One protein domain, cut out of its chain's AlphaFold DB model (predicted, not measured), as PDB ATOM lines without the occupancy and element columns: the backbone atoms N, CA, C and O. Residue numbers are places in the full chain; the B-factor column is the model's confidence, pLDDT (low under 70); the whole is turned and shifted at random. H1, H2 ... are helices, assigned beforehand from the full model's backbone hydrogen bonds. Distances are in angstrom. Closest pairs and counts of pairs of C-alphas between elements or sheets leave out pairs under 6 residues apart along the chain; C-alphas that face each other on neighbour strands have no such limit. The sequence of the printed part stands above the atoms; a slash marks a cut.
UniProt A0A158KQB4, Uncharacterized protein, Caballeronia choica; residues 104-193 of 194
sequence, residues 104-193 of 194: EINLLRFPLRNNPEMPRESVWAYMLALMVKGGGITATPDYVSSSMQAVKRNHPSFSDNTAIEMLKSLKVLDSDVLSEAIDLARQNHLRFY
ATOM      1  N   GLU A 104     210.896 161.447 240.487       81.50
ATOM      2  CA  GLU A 104     211.440 160.142 240.086       81.50
ATOM      3  C   GLU A 104     211.851 160.089 238.603       81.50
ATOM      4  O   GLU A 104     212.894 159.540 238.245       81.50
ATOM      5  N   ILE A 105     211.056 160.698 237.718       82.50
ATOM      6  CA  ILE A 105     211.343 160.747 236.279       82.50
ATOM      7  C   ILE A 105     212.472 161.746 236.004       82.50
ATOM      8  O   ILE A 105     213.312 161.504 235.133       82.50
ATOM      9  N   ASN A 106     212.540 162.851 236.752       81.12
ATOM     10  CA  ASN A 106     213.640 163.810 236.634       81.12
ATOM     11  C   ASN A 106     214.983 163.197 237.044       81.12
ATOM     12  O   ASN A 106     215.972 163.395 236.332       81.12
ATOM     13  N   LEU A 107     215.012 162.394 238.109       85.31
ATOM     14  CA  LEU A 107     216.207 161.666 238.546       85.31
ATOM     15  C   LEU A 107     216.716 160.690 237.479       85.31
ATOM     16  O   LEU A 107     217.924 160.547 237.307       85.31
ATOM     17  N   LEU A 108     215.821 160.071 236.707       85.94
ATOM     18  CA  LEU A 108     216.194 159.200 235.588       85.94
ATOM     19  C   LEU A 108     216.615 159.986 234.332       85.94
ATOM     20  O   LEU A 108     217.519 159.571 233.606       85.94
ATOM     21  N   ARG A 109     215.998 161.146 234.066       84.56
ATOM     22  CA  ARG A 109     216.356 162.014 232.925       84.56
ATOM     23  C   ARG A 109     217.697 162.718 233.116       84.56
ATOM     24  O   ARG A 109     218.377 162.997 232.127       84.56
ATOM     25  N   PHE A 110     218.075 163.034 234.353       86.50
ATOM     26  CA  PHE A 110     219.253 163.849 234.633       86.50
ATOM     27  C   PHE A 110     220.567 163.178 234.182       86.50
ATOM     28  O   PHE A 110     221.297 163.816 233.418       86.50
ATOM     29  N   PRO A 111     220.875 161.911 234.521       87.50
ATOM     30  CA  PRO A 111     222.076 161.233 234.028       87.50
ATOM     31  C   PRO A 111     222.130 161.150 232.499       87.50
ATOM     32  O   PRO A 111     223.175 161.410 231.907       87.50
ATOM     33  N   LEU A 112     220.994 160.890 231.843       87.19
ATOM     34  CA  LEU A 112     220.909 160.813 230.380       87.19
ATOM     35  C   LEU A 112     221.205 162.144 229.674       87.19
ATOM     36  O   LEU A 112     221.717 162.140 228.552       87.19
ATOM     37  N   ARG A 113     220.875 163.276 230.306       87.56
ATOM     38  CA  ARG A 113     221.119 164.627 229.769       87.56
ATOM     39  C   ARG A 113     222.482 165.200 230.149       87.56
ATOM     40  O   ARG A 113     222.942 166.121 229.486       87.56
ATOM     41  N   ASN A 114     223.113 164.696 231.208       87.62
ATOM     42  CA  ASN A 114     224.333 165.290 231.759       87.62
ATOM     43  C   ASN A 114     225.588 164.431 231.584       87.62
ATOM     44  O   ASN A 114     226.681 164.969 231.725       87.62
ATOM     45  N   ASN A 115     225.460 163.142 231.252       90.69
ATOM     46  CA  ASN A 115     226.605 162.261 231.038       90.69
ATOM     47  C   ASN A 115     226.724 161.847 229.553       90.69
ATOM     48  O   ASN A 115     226.047 160.907 229.122       90.69
ATOM     49  N   PRO A 116     227.563 162.529 228.748       87.94
ATOM     50  CA  PRO A 116     227.745 162.204 227.331       87.94
ATOM     51  C   PRO A 116     228.515 160.895 227.098       87.94
ATOM     52  O   PRO A 116     228.379 160.283 226.038       87.94
ATOM     53  N   GLU A 117     229.286 160.431 228.078       90.62
ATOM     54  CA  GLU A 117     230.143 159.242 227.973       90.62
ATOM     55  C   GLU A 117     229.465 157.973 228.500       90.62
ATOM     56  O   GLU A 117     230.082 156.917 228.589       90.62
ATOM     57  N   MET A 118     228.164 158.044 228.794       91.12
ATOM     58  CA  MET A 118     227.407 156.908 229.308       91.12
ATOM     59  C   MET A 118     227.519 155.682 228.370       91.12
ATOM     60  O   MET A 118     227.305 155.829 227.156       91.12
ATOM     61  N   PRO A 119     227.835 154.482 228.893       93.31
ATOM     62  CA  PRO A 119     227.919 153.272 228.080       93.31
ATOM     63  C   PRO A 119     226.532 152.867 227.566       93.31
ATOM     64  O   PRO A 119     225.504 153.261 228.125       93.31
ATOM     65  N   ARG A 120     226.490 152.085 226.480       93.12
ATOM     66  CA  ARG A 120     225.237 151.718 225.788       93.12
ATOM     67  C   ARG A 120     224.266 151.003 226.721       93.12
ATOM     68  O   ARG A 120     223.076 151.293 226.714       93.12
ATOM     69  N   GLU A 121     224.796 150.115 227.544       93.75
ATOM     70  CA  GLU A 121     224.098 149.307 228.536       93.75
ATOM     71  C   GLU A 121     223.371 150.190 229.553       93.75
ATOM     72  O   GLU A 121     222.182 150.003 229.808       93.75
ATOM     73  N   SER A 122     224.056 151.214 230.070       93.62
ATOM     74  CA  SER A 122     223.445 152.191 230.970       93.62
ATOM     75  C   SER A 122     222.394 153.030 230.247       93.62
ATOM     76  O   SER A 122     221.296 153.186 230.774       93.62
ATOM     77  N   VAL A 123     222.663 153.523 229.029       93.12
ATOM     78  CA  VAL A 123     221.657 154.290 228.266       93.12
ATOM     79  C   VAL A 123     220.389 153.459 228.056       93.12
ATOM     80  O   VAL A 123     219.288 153.971 228.255       93.12
ATOM     81  N   TRP A 124     220.530 152.181 227.697       94.94
ATOM     82  CA  TRP A 124     219.403 151.263 227.548       94.94
ATOM     83  C   TRP A 124     218.632 151.091 228.861       94.94
ATOM     84  O   TRP A 124     217.412 151.256 228.864       94.94
ATOM     85  N   ALA A 125     219.328 150.856 229.977       93.56
ATOM     86  CA  ALA A 125     218.701 150.675 231.285       93.56
ATOM     87  C   ALA A 125     217.909 151.920 231.727       93.56
ATOM     88  O   ALA A 125     216.753 151.807 232.134       93.56
ATOM     89  N   TYR A 126     218.490 153.116 231.585       92.88
ATOM     90  CA  TYR A 126     217.809 154.375 231.901       92.88
ATOM     91  C   TYR A 126     216.615 154.642 230.975       92.88
ATOM     92  O   TYR A 126     215.583 155.133 231.431       92.88
ATOM     93  N   MET A 127     216.722 154.306 229.689       91.69
ATOM     94  CA  MET A 127     215.618 154.458 228.738       91.69
ATOM     95  C   MET A 127     214.453 153.529 229.053       91.69
ATOM     96  O   MET A 127     213.302 153.967 229.054       91.69
ATOM     97  N   LEU A 128     214.746 152.268 229.360       91.19
ATOM     98  CA  LEU A 128     213.746 151.304 229.790       91.19
ATOM     99  C   LEU A 128     213.067 151.764 231.085       91.19
ATOM    100  O   LEU A 128     211.840 151.817 231.148       91.19
ATOM    101  N   ALA A 129     213.852 152.190 232.076       90.06
ATOM    102  CA  ALA A 129     213.336 152.713 233.335       90.06
ATOM    103  C   ALA A 129     212.414 153.927 233.140       90.06
ATOM    104  O   ALA A 129     211.352 154.004 233.757       90.06
ATOM    105  N   LEU A 130     212.783 154.853 232.249       89.06
ATOM    106  CA  LEU A 130     211.950 156.004 231.907       89.06
ATOM    107  C   LEU A 130     210.634 155.610 231.241       89.06
ATOM    108  O   LEU A 130     209.609 156.211 231.548       89.06
ATOM    109  N   MET A 131     210.652 154.633 230.334       87.62
ATOM    110  CA  MET A 131     209.434 154.178 229.661       87.62
ATOM    111  C   MET A 131     208.470 153.504 230.645       87.62
ATOM    112  O   MET A 131     207.266 153.735 230.563       87.62
ATOM    113  N   VAL A 132     208.993 152.741 231.607       87.75
ATOM    114  CA  VAL A 132     208.190 152.082 232.649       87.75
ATOM    115  C   VAL A 132     207.616 153.103 233.629       87.75
ATOM    116  O   VAL A 132     206.404 153.175 233.813       87.75
ATOM    117  N   LYS A 133     208.461 153.960 234.219       85.12
ATOM    118  CA  LYS A 133     208.025 154.977 235.195       85.12
ATOM    119  C   LYS A 133     207.162 156.073 234.578       85.12
ATOM    120  O   LYS A 133     206.313 156.637 235.257       85.12
ATOM    121  N   GLY A 134     207.366 156.370 233.298       81.00
ATOM    122  CA  GLY A 134     206.540 157.305 232.540       81.00
ATOM    123  C   GLY A 134     205.178 156.747 232.122       81.00
ATOM    124  O   GLY A 134     204.440 157.464 231.453       81.00
ATOM    125  N   GLY A 135     204.853 155.491 232.459       78.19
ATOM    126  CA  GLY A 135     203.598 154.837 232.075       78.19
ATOM    127  C   GLY A 135     203.497 154.511 230.581       78.19
ATOM    128  O   GLY A 135     202.408 154.249 230.082       78.19
ATOM    129  N   GLY A 136     204.616 154.553 229.852       74.31
ATOM    130  CA  GLY A 136     204.651 154.292 228.415       74.31
ATOM    131  C   GLY A 136     204.605 152.804 228.069       74.31
ATOM    132  O   GLY A 136     204.131 152.452 226.993       74.31
ATOM    133  N   ILE A 137     205.094 151.936 228.962       80.50
ATOM    134  CA  ILE A 137     205.116 150.478 228.786       80.50
ATOM    135  C   ILE A 137     204.957 149.754 230.126       80.50
ATOM    136  O   ILE A 137     205.415 150.235 231.163       80.50
ATOM    137  N   THR A 138     204.418 148.537 230.075       81.69
ATOM    138  CA  THR A 138     204.534 147.562 231.165       81.69
ATOM    139  C   THR A 138     205.752 146.687 230.891       81.69
ATOM    140  O   THR A 138     205.810 146.010 229.865       81.69
ATOM    141  N   ALA A 139     206.745 146.706 231.779       80.44
ATOM    142  CA  ALA A 139     207.927 145.866 231.627       80.44
ATOM    143  C   ALA A 139     207.599 144.411 231.966       80.44
ATOM    144  O   ALA A 139     207.567 144.023 233.129       80.44
ATOM    145  N   THR A 140     207.368 143.613 230.930       87.62
ATOM    146  CA  THR A 140     207.291 142.155 231.030       87.62
ATOM    147  C   THR A 140     208.666 141.529 230.765       87.62
ATOM    148  O   THR A 140     209.485 142.133 230.062       87.62
ATOM    149  N   PRO A 141     208.932 140.309 231.266       86.25
ATOM    150  CA  PRO A 141     210.194 139.604 231.018       86.25
ATOM    151  C   PRO A 141     210.543 139.492 229.526       86.25
ATOM    152  O   PRO A 141     211.678 139.752 229.112       86.25
ATOM    153  N   ASP A 142     209.537 139.201 228.697       86.94
ATOM    154  CA  ASP A 142     209.665 139.123 227.241       86.94
ATOM    155  C   ASP A 142     210.041 140.466 226.608       86.94
ATOM    156  O   ASP A 142     210.876 140.520 225.699       86.94
ATOM    157  N   TYR A 143     209.457 141.569 227.085       88.62
ATOM    158  CA  TYR A 143     209.776 142.902 226.577       88.62
ATOM    159  C   TYR A 143     211.227 143.275 226.887       88.62
ATOM    160  O   TYR A 143     211.956 143.742 226.010       88.62
ATOM    161  N   VAL A 144     211.674 143.022 228.119       89.38
ATOM    162  CA  VAL A 144     213.056 143.283 228.538       89.38
ATOM    163  C   VAL A 144     214.034 142.468 227.684       89.38
ATOM    164  O   VAL A 144     214.981 143.028 227.127       89.38
ATOM    165  N   SER A 145     213.773 141.170 227.508       88.75
ATOM    166  CA  SER A 145     214.615 140.270 226.708       88.75
ATOM    167  C   SER A 145     214.649 140.656 225.222       88.75
ATOM    168  O   SER A 145     215.724 140.756 224.624       88.75
ATOM    169  N   SER A 146     213.492 140.931 224.617       89.38
ATOM    170  CA  SER A 146     213.397 141.308 223.198       89.38
ATOM    171  C   SER A 146     214.016 142.677 222.904       89.38
ATOM    172  O   SER A 146     214.728 142.820 221.907       89.38
ATOM    173  N   SER A 147     213.821 143.664 223.784       90.44
ATOM    174  CA  SER A 147     214.441 144.992 223.687       90.44
ATOM    175  C   SER A 147     215.968 144.904 223.713       90.44
ATOM    176  O   SER A 147     216.653 145.491 222.875       90.44
ATOM    177  N   MET A 148     216.510 144.099 224.626       90.75
ATOM    178  CA  MET A 148     217.947 143.864 224.742       90.75
ATOM    179  C   MET A 148     218.520 143.181 223.492       90.75
ATOM    180  O   MET A 148     219.513 143.640 222.923       90.75
ATOM    181  N   GLN A 149     217.843 142.147 222.985       89.31
ATOM    182  CA  GLN A 149     218.234 141.489 221.736       89.31
ATOM    183  C   GLN A 149     218.193 142.435 220.534       89.31
ATOM    184  O   GLN A 149     219.064 142.355 219.668       89.31
ATOM    185  N   ALA A 150     217.210 143.335 220.466       88.38
ATOM    186  CA  ALA A 150     217.114 144.312 219.387       88.38
ATOM    187  C   ALA A 150     218.332 145.250 219.356       88.38
ATOM    188  O   ALA A 150     218.876 145.515 218.281       88.38
ATOM    189  N   VAL A 151     218.811 145.697 220.521       90.94
ATOM    190  CA  VAL A 151     220.048 146.491 220.615       90.94
ATOM    191  C   VAL A 151     221.259 145.651 220.215       90.94
ATOM    192  O   VAL A 151     222.057 146.092 219.386       90.94
ATOM    193  N   LYS A 152     221.366 144.421 220.726       90.06
ATOM    194  CA  LYS A 152     222.490 143.510 220.458       90.06
ATOM    195  C   LYS A 152     222.642 143.142 218.980       90.06
ATOM    196  O   LYS A 152     223.763 143.040 218.492       90.06
ATOM    197  N   ARG A 153     221.531 143.005 218.243       88.38
ATOM    198  CA  ARG A 153     221.549 142.788 216.781       88.38
ATOM    199  C   ARG A 153     222.270 143.912 216.034       88.38
ATOM    200  O   ARG A 153     222.954 143.639 215.056       88.38
ATOM    201  N   ASN A 154     222.120 145.153 216.495       87.88
ATOM    202  CA  ASN A 154     222.778 146.316 215.896       87.88
ATOM    203  C   ASN A 154     224.175 146.569 216.484       87.88
ATOM    204  O   ASN A 154     225.032 147.132 215.808       87.88
ATOM    205  N   HIS A 155     224.405 146.156 217.734       89.50
ATOM    206  CA  HIS A 155     225.636 146.395 218.488       89.50
ATOM    207  C   HIS A 155     226.102 145.096 219.175       89.50
ATOM    208  O   HIS A 155     225.799 144.894 220.350       89.50
ATOM    209  N   PRO A 156     226.864 144.218 218.491       86.19
ATOM    210  CA  PRO A 156     227.269 142.915 219.038       86.19
ATOM    211  C   PRO A 156     228.117 142.983 220.315       86.19
ATOM    212  O   PRO A 156     228.158 142.020 221.073       86.19
ATOM    213  N   SER A 157     228.781 144.117 220.566       89.19
ATOM    214  CA  SER A 157     229.558 144.358 221.788       89.19
ATOM    215  C   SER A 157     228.694 144.657 223.019       89.19
ATOM    216  O   SER A 157     229.250 144.919 224.080       89.19
ATOM    217  N   PHE A 158     227.368 144.720 222.873       91.38
ATOM    218  CA  PHE A 158     226.445 145.014 223.964       91.38
ATOM    219  C   PHE A 158     226.427 143.870 224.990       91.38
ATOM    220  O   PHE A 158     226.183 142.712 224.632       91.38
ATOM    221  N   SER A 159     226.677 144.196 226.260       91.44
ATOM    222  CA  SER A 159     226.718 143.227 227.366       91.44
ATOM    223  C   SER A 159     225.369 143.110 228.078       91.44
ATOM    224  O   SER A 159     224.967 144.003 228.829       91.44
ATOM    225  N   ASP A 160     224.707 141.962 227.908       88.50
ATOM    226  CA  ASP A 160     223.420 141.665 228.553       88.50
ATOM    227  C   ASP A 160     223.533 141.726 230.089       88.50
ATOM    228  O   ASP A 160     222.713 142.348 230.762       88.50
ATOM    229  N   ASN A 161     224.602 141.152 230.655       88.44
ATOM    230  CA  ASN A 161     224.824 141.122 232.104       88.44
ATOM    231  C   ASN A 161     224.959 142.534 232.684       88.44
ATOM    232  O   ASN A 161     224.292 142.875 233.659       88.44
ATOM    233  N   THR A 162     225.780 143.374 232.050       90.81
ATOM    234  CA  THR A 162     226.012 144.749 232.504       90.81
ATOM    235  C   THR A 162     224.743 145.589 232.375       90.81
ATOM    236  O   THR A 162     224.423 146.361 233.274       90.81
ATOM    237  N   ALA A 163     223.976 145.420 231.294       90.56
ATOM    238  CA  ALA A 163     222.706 146.117 231.105       90.56
ATOM    239  C   ALA A 163     221.682 145.770 232.195       90.56
ATOM    240  O   ALA A 163     221.016 146.655 232.736       90.56
ATOM    241  N   ILE A 164     221.596 144.492 232.560       89.44
ATOM    242  CA  ILE A 164     220.695 144.012 233.607       89.44
ATOM    243  C   ILE A 164     221.147 144.485 234.993       89.44
ATOM    244  O   ILE A 164     220.309 144.915 235.783       89.44
ATOM    245  N   GLU A 165     222.444 144.452 235.303       90.12
ATOM    246  CA  GLU A 165     222.979 144.997 236.561       90.12
ATOM    247  C   GLU A 165     222.677 146.490 236.707       90.12
ATOM    248  O   GLU A 165     222.210 146.934 237.761       90.12
ATOM    249  N   MET A 166     222.858 147.256 235.628       91.50
ATOM    250  CA  MET A 166     222.505 148.674 235.596       91.50
ATOM    251  C   MET A 166     221.006 148.870 235.837       91.50
ATOM    252  O   MET A 166     220.629 149.692 236.667       91.50
ATOM    253  N   LEU A 167     220.146 148.077 235.198       89.88
ATOM    254  CA  LEU A 167     218.696 148.147 235.397       89.88
ATOM    255  C   LEU A 167     218.278 147.789 236.835       89.88
ATOM    256  O   LEU A 167     217.437 148.478 237.414       89.88
ATOM    257  N   LYS A 168     218.905 146.772 237.441       88.81
ATOM    258  CA  LYS A 168     218.703 146.402 238.855       88.81
ATOM    259  C   LYS A 168     219.075 147.543 239.796       88.81
ATOM    260  O   LYS A 168     218.339 147.818 240.741       88.81
ATOM    261  N   SER A 169     220.183 148.234 239.522       89.69
ATOM    262  CA  SER A 169     220.649 149.360 240.342       89.69
ATOM    263  C   SER A 169     219.644 150.518 240.398       89.69
ATOM    264  O   SER A 169     219.562 151.212 241.409       89.69
ATOM    265  N   LEU A 170     218.825 150.676 239.350       87.75
ATOM    266  CA  LEU A 170     217.798 151.713 239.266       87.75
ATOM    267  C   LEU A 170     216.542 151.383 240.086       87.75
ATOM    268  O   LEU A 170     215.732 152.279 240.303       87.75
ATOM    269  N   LYS A 171     216.373 150.133 240.551       85.31
ATOM    270  CA  LYS A 171     215.228 149.669 241.366       85.31
ATOM    271  C   LYS A 171     213.856 150.020 240.765       85.31
ATOM    272  O   LYS A 171     212.920 150.361 241.481       85.31
ATOM    273  N   VAL A 172     213.752 149.982 239.435       83.12
ATOM    274  CA  VAL A 172     212.524 150.353 238.706       83.12
ATOM    275  C   VAL A 172     211.618 149.149 238.435       83.12
ATOM    276  O   VAL A 172     210.419 149.335 238.254       83.12
ATOM    277  N   LEU A 173     212.176 147.937 238.410       83.44
ATOM    278  CA  LEU A 173     211.459 146.691 238.136       83.44
ATOM    279  C   LEU A 173     211.546 145.735 239.321       83.44
ATOM    280  O   LEU A 173     212.563 145.716 240.020       83.44
ATOM    281  N   ASP A 174     210.511 144.913 239.483       83.00
ATOM    282  CA  ASP A 174     210.487 143.837 240.470       83.00
ATOM    283  C   ASP A 174     211.574 142.795 240.175       83.00
ATOM    284  O   ASP A 174     211.913 142.519 239.016       83.00
ATOM    285  N   SER A 175     212.122 142.204 241.240       78.12
ATOM    286  CA  SER A 175     213.185 141.196 241.154       78.12
ATOM    287  C   SER A 175     212.806 140.022 240.261       78.12
ATOM    288  O   SER A 175     213.662 139.516 239.537       78.12
ATOM    289  N   ASP A 176     211.529 139.650 240.284       80.12
ATOM    290  CA  ASP A 176     211.003 138.440 239.658       80.12
ATOM    291  C   ASP A 176     210.951 138.600 238.132       80.12
ATOM    292  O   ASP A 176     211.464 137.762 237.385       80.12
ATOM    293  N   VAL A 177     210.481 139.764 237.666       80.88
ATOM    294  CA  VAL A 177     210.492 140.153 236.246       80.88
ATOM    295  C   VAL A 177     211.919 140.175 235.698       80.88
ATOM    296  O   VAL A 177     212.187 139.728 234.580       80.88
ATOM    297  N   LEU A 178     212.855 140.693 236.494       79.94
ATOM    298  CA  LEU A 178     214.271 140.752 236.146       79.94
ATOM    299  C   LEU A 178     214.913 139.360 236.082       79.94
ATOM    300  O   LEU A 178     215.700 139.117 235.168       79.94
ATOM    301  N   SER A 179     214.606 138.454 237.014       80.31
ATOM    302  CA  SER A 179     215.115 137.076 236.970       80.31
ATOM    303  C   SER A 179     214.604 136.312 235.755       80.31
ATOM    304  O   SER A 179     215.403 135.715 235.037       80.31
ATOM    305  N   GLU A 180     213.310 136.411 235.455       83.69
ATOM    306  CA  GLU A 180     212.723 135.730 234.299       83.69
ATOM    307  C   GLU A 180     213.283 136.275 232.977       83.69
ATOM    308  O   GLU A 180     213.587 135.513 232.057       83.69
ATOM    309  N   ALA A 181     213.515 137.590 232.884       79.44
ATOM    310  CA  ALA A 181     214.137 138.199 231.710       79.44
ATOM    311  C   ALA A 181     215.571 137.687 231.470       79.44
ATOM    312  O   ALA A 181     215.958 137.475 230.316       79.44
ATOM    313  N   ILE A 182     216.352 137.474 232.539       81.25
ATOM    314  CA  ILE A 182     217.706 136.893 232.465       81.25
ATOM    315  C   ILE A 182     217.639 135.470 231.914       81.25
ATOM    316  O   ILE A 182     218.394 135.125 230.999       81.25
ATOM    317  N   ASP A 183     216.731 134.652 232.443       84.31
ATOM    318  CA  ASP A 183     216.588 133.258 232.028       84.31
ATOM    319  C   ASP A 183     216.160 133.154 230.560       84.31
ATOM    320  O   ASP A 183     216.756 132.394 229.790       84.31
ATOM    321  N   LEU A 184     215.217 133.994 230.126       82.31
ATOM    322  CA  LEU A 184     214.806 134.095 228.725       82.31
ATOM    323  C   LEU A 184     215.949 134.559 227.815       82.31
ATOM    324  O   LEU A 184     216.140 134.013 226.726       82.31
ATOM    325  N   ALA A 185     216.730 135.559 228.232       77.12
ATOM    326  CA  ALA A 185     217.881 136.029 227.462       77.12
ATOM    327  C   ALA A 185     218.938 134.923 227.297       77.12
ATOM    328  O   ALA A 185     219.447 134.710 226.192       77.12
ATOM    329  N   ARG A 186     219.208 134.154 228.360       79.00
ATOM    330  CA  ARG A 186     220.135 133.013 228.335       79.00
ATOM    331  C   ARG A 186     219.635 131.891 227.422       79.00
ATOM    332  O   ARG A 186     220.415 131.366 226.626       79.00
ATOM    333  N   GLN A 187     218.351 131.542 227.485       79.88
ATOM    334  CA  GLN A 187     217.757 130.533 226.599       79.88
ATOM    335  C   GLN A 187     217.817 130.951 225.127       79.88
ATOM    336  O   GLN A 187     218.165 130.142 224.265       79.88
ATOM    337  N   ASN A 188     217.530 132.220 224.834       73.19
ATOM    338  CA  ASN A 188     217.599 132.748 223.475       73.19
ATOM    339  C   ASN A 188     219.032 132.760 222.941       73.19
ATOM    340  O   ASN A 188     219.246 132.373 221.796       73.19
ATOM    341  N   HIS A 189     220.021 133.097 223.773       69.38
ATOM    342  CA  HIS A 189     221.428 132.984 223.393       69.38
ATOM    343  C   HIS A 189     221.777 131.552 222.965       69.38
ATOM    344  O   HIS A 189     222.359 131.359 221.907       69.38
ATOM    345  N   LEU A 190     221.361 130.536 223.726       69.94
ATOM    346  CA  LEU A 190     221.632 129.129 223.400       69.94
ATOM    347  C   LEU A 190     220.954 128.654 222.104       69.94
ATOM    348  O   LEU A 190     221.483 127.767 221.438       69.94
ATOM    349  N   ARG A 191     219.811 129.240 221.726       68.81
ATOM    350  CA  ARG A 191     219.124 128.925 220.460       68.81
ATOM    351  C   ARG A 191     219.832 129.485 219.229       68.81
ATOM    352  O   ARG A 191     219.710 128.886 218.174       68.81
ATOM    353  N   PHE A 192     220.563 130.593 219.349       59.88
ATOM    354  CA  PHE A 192     221.298 131.189 218.224       59.88
ATOM    355  C   PHE A 192     222.610 130.462 217.876       59.88
ATOM    356  O   PHE A 192     223.173 130.726 216.820       59.88
ATOM    357  N   TYR A 193     223.094 129.563 218.744       55.66
ATOM    358  CA  TYR A 193     224.325 128.780 218.540       55.66
ATOM    359  C   TYR A 193     224.070 127.290 218.239       55.66
ATOM    360  O   TYR A 193     225.007 126.492 218.279       55.66
TER     361      TYR A 193
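AT A GLANCE: This is residues 104 to 193 of the 194 residues of an uncharacterized protein of Caballeronia choica (UniProt A0A158KQB4). Three helices, H1, H2 and H3, make a loose row, running in alternate directions, and the hairpin of H4 and H5 covers one side of it, H4 crossing H2 and H5 crossing H3. H1 is at one end of the row and packs on H2 alone. The printed part has 90 residues, with five named helices in the order H1, H2, H3, H4, H5 and no named strand; the class is all helix. It is compact, with a radius of gyration of the C-alphas of 12.8 A and spans of 40 by 27 by 20 A.

IN THESE COORDINATES: H1 covers residues 104 to 114, 16.2 A long, from C-alpha 104 at (211.440, 160.142, 240.086). H2 is residues 120 to 133, 19.9 A. H3 is residues 141 to 154, 20.8 A. H4 is residues 160 to 169, 14.3 A. H5, the longest, is residues 175 to 192, 26.3 A, ending at C-alpha 192 at (221.298, 131.189, 218.224).

HOW THE PARTS SIT: H1 and H2 form a helical hairpin and touch, closest at the C-alphas of Leu 108 and Tyr 126, 6.3 A, at a shallow tilt of 28 degrees. H2 and H3 are near each other. H2 touches H4 at a steep tilt of 47 degrees, closest at the C-alphas of Glu 121 and Ala 163, 4.3 A. H4 and H5 form a helical hairpin at a shallow tilt of 7 degrees; their closest C-alphas, of Ile 164 and Leu 178, are 7.6 A apart. H5 touches H3 with residues 177 to 185 alone, at a steep tilt of 45 degrees; the closest C-alphas, of Pro 141 and Ala 181, are 4.2 A apart. H1 and H5 are apart. Every O i to N i+4 pair is within hydrogen-bond range in H2, H4 and H5, against 5 of 7 in H1 and 9 of 10 in H3.

THE WHOLE: The two C-alphas farthest apart, of Asn 106 and Tyr 193, are 40.8 A apart. The printed part has no cut and no long link. Confidence is low, with pLDDT under 70, at residues 189 to 193.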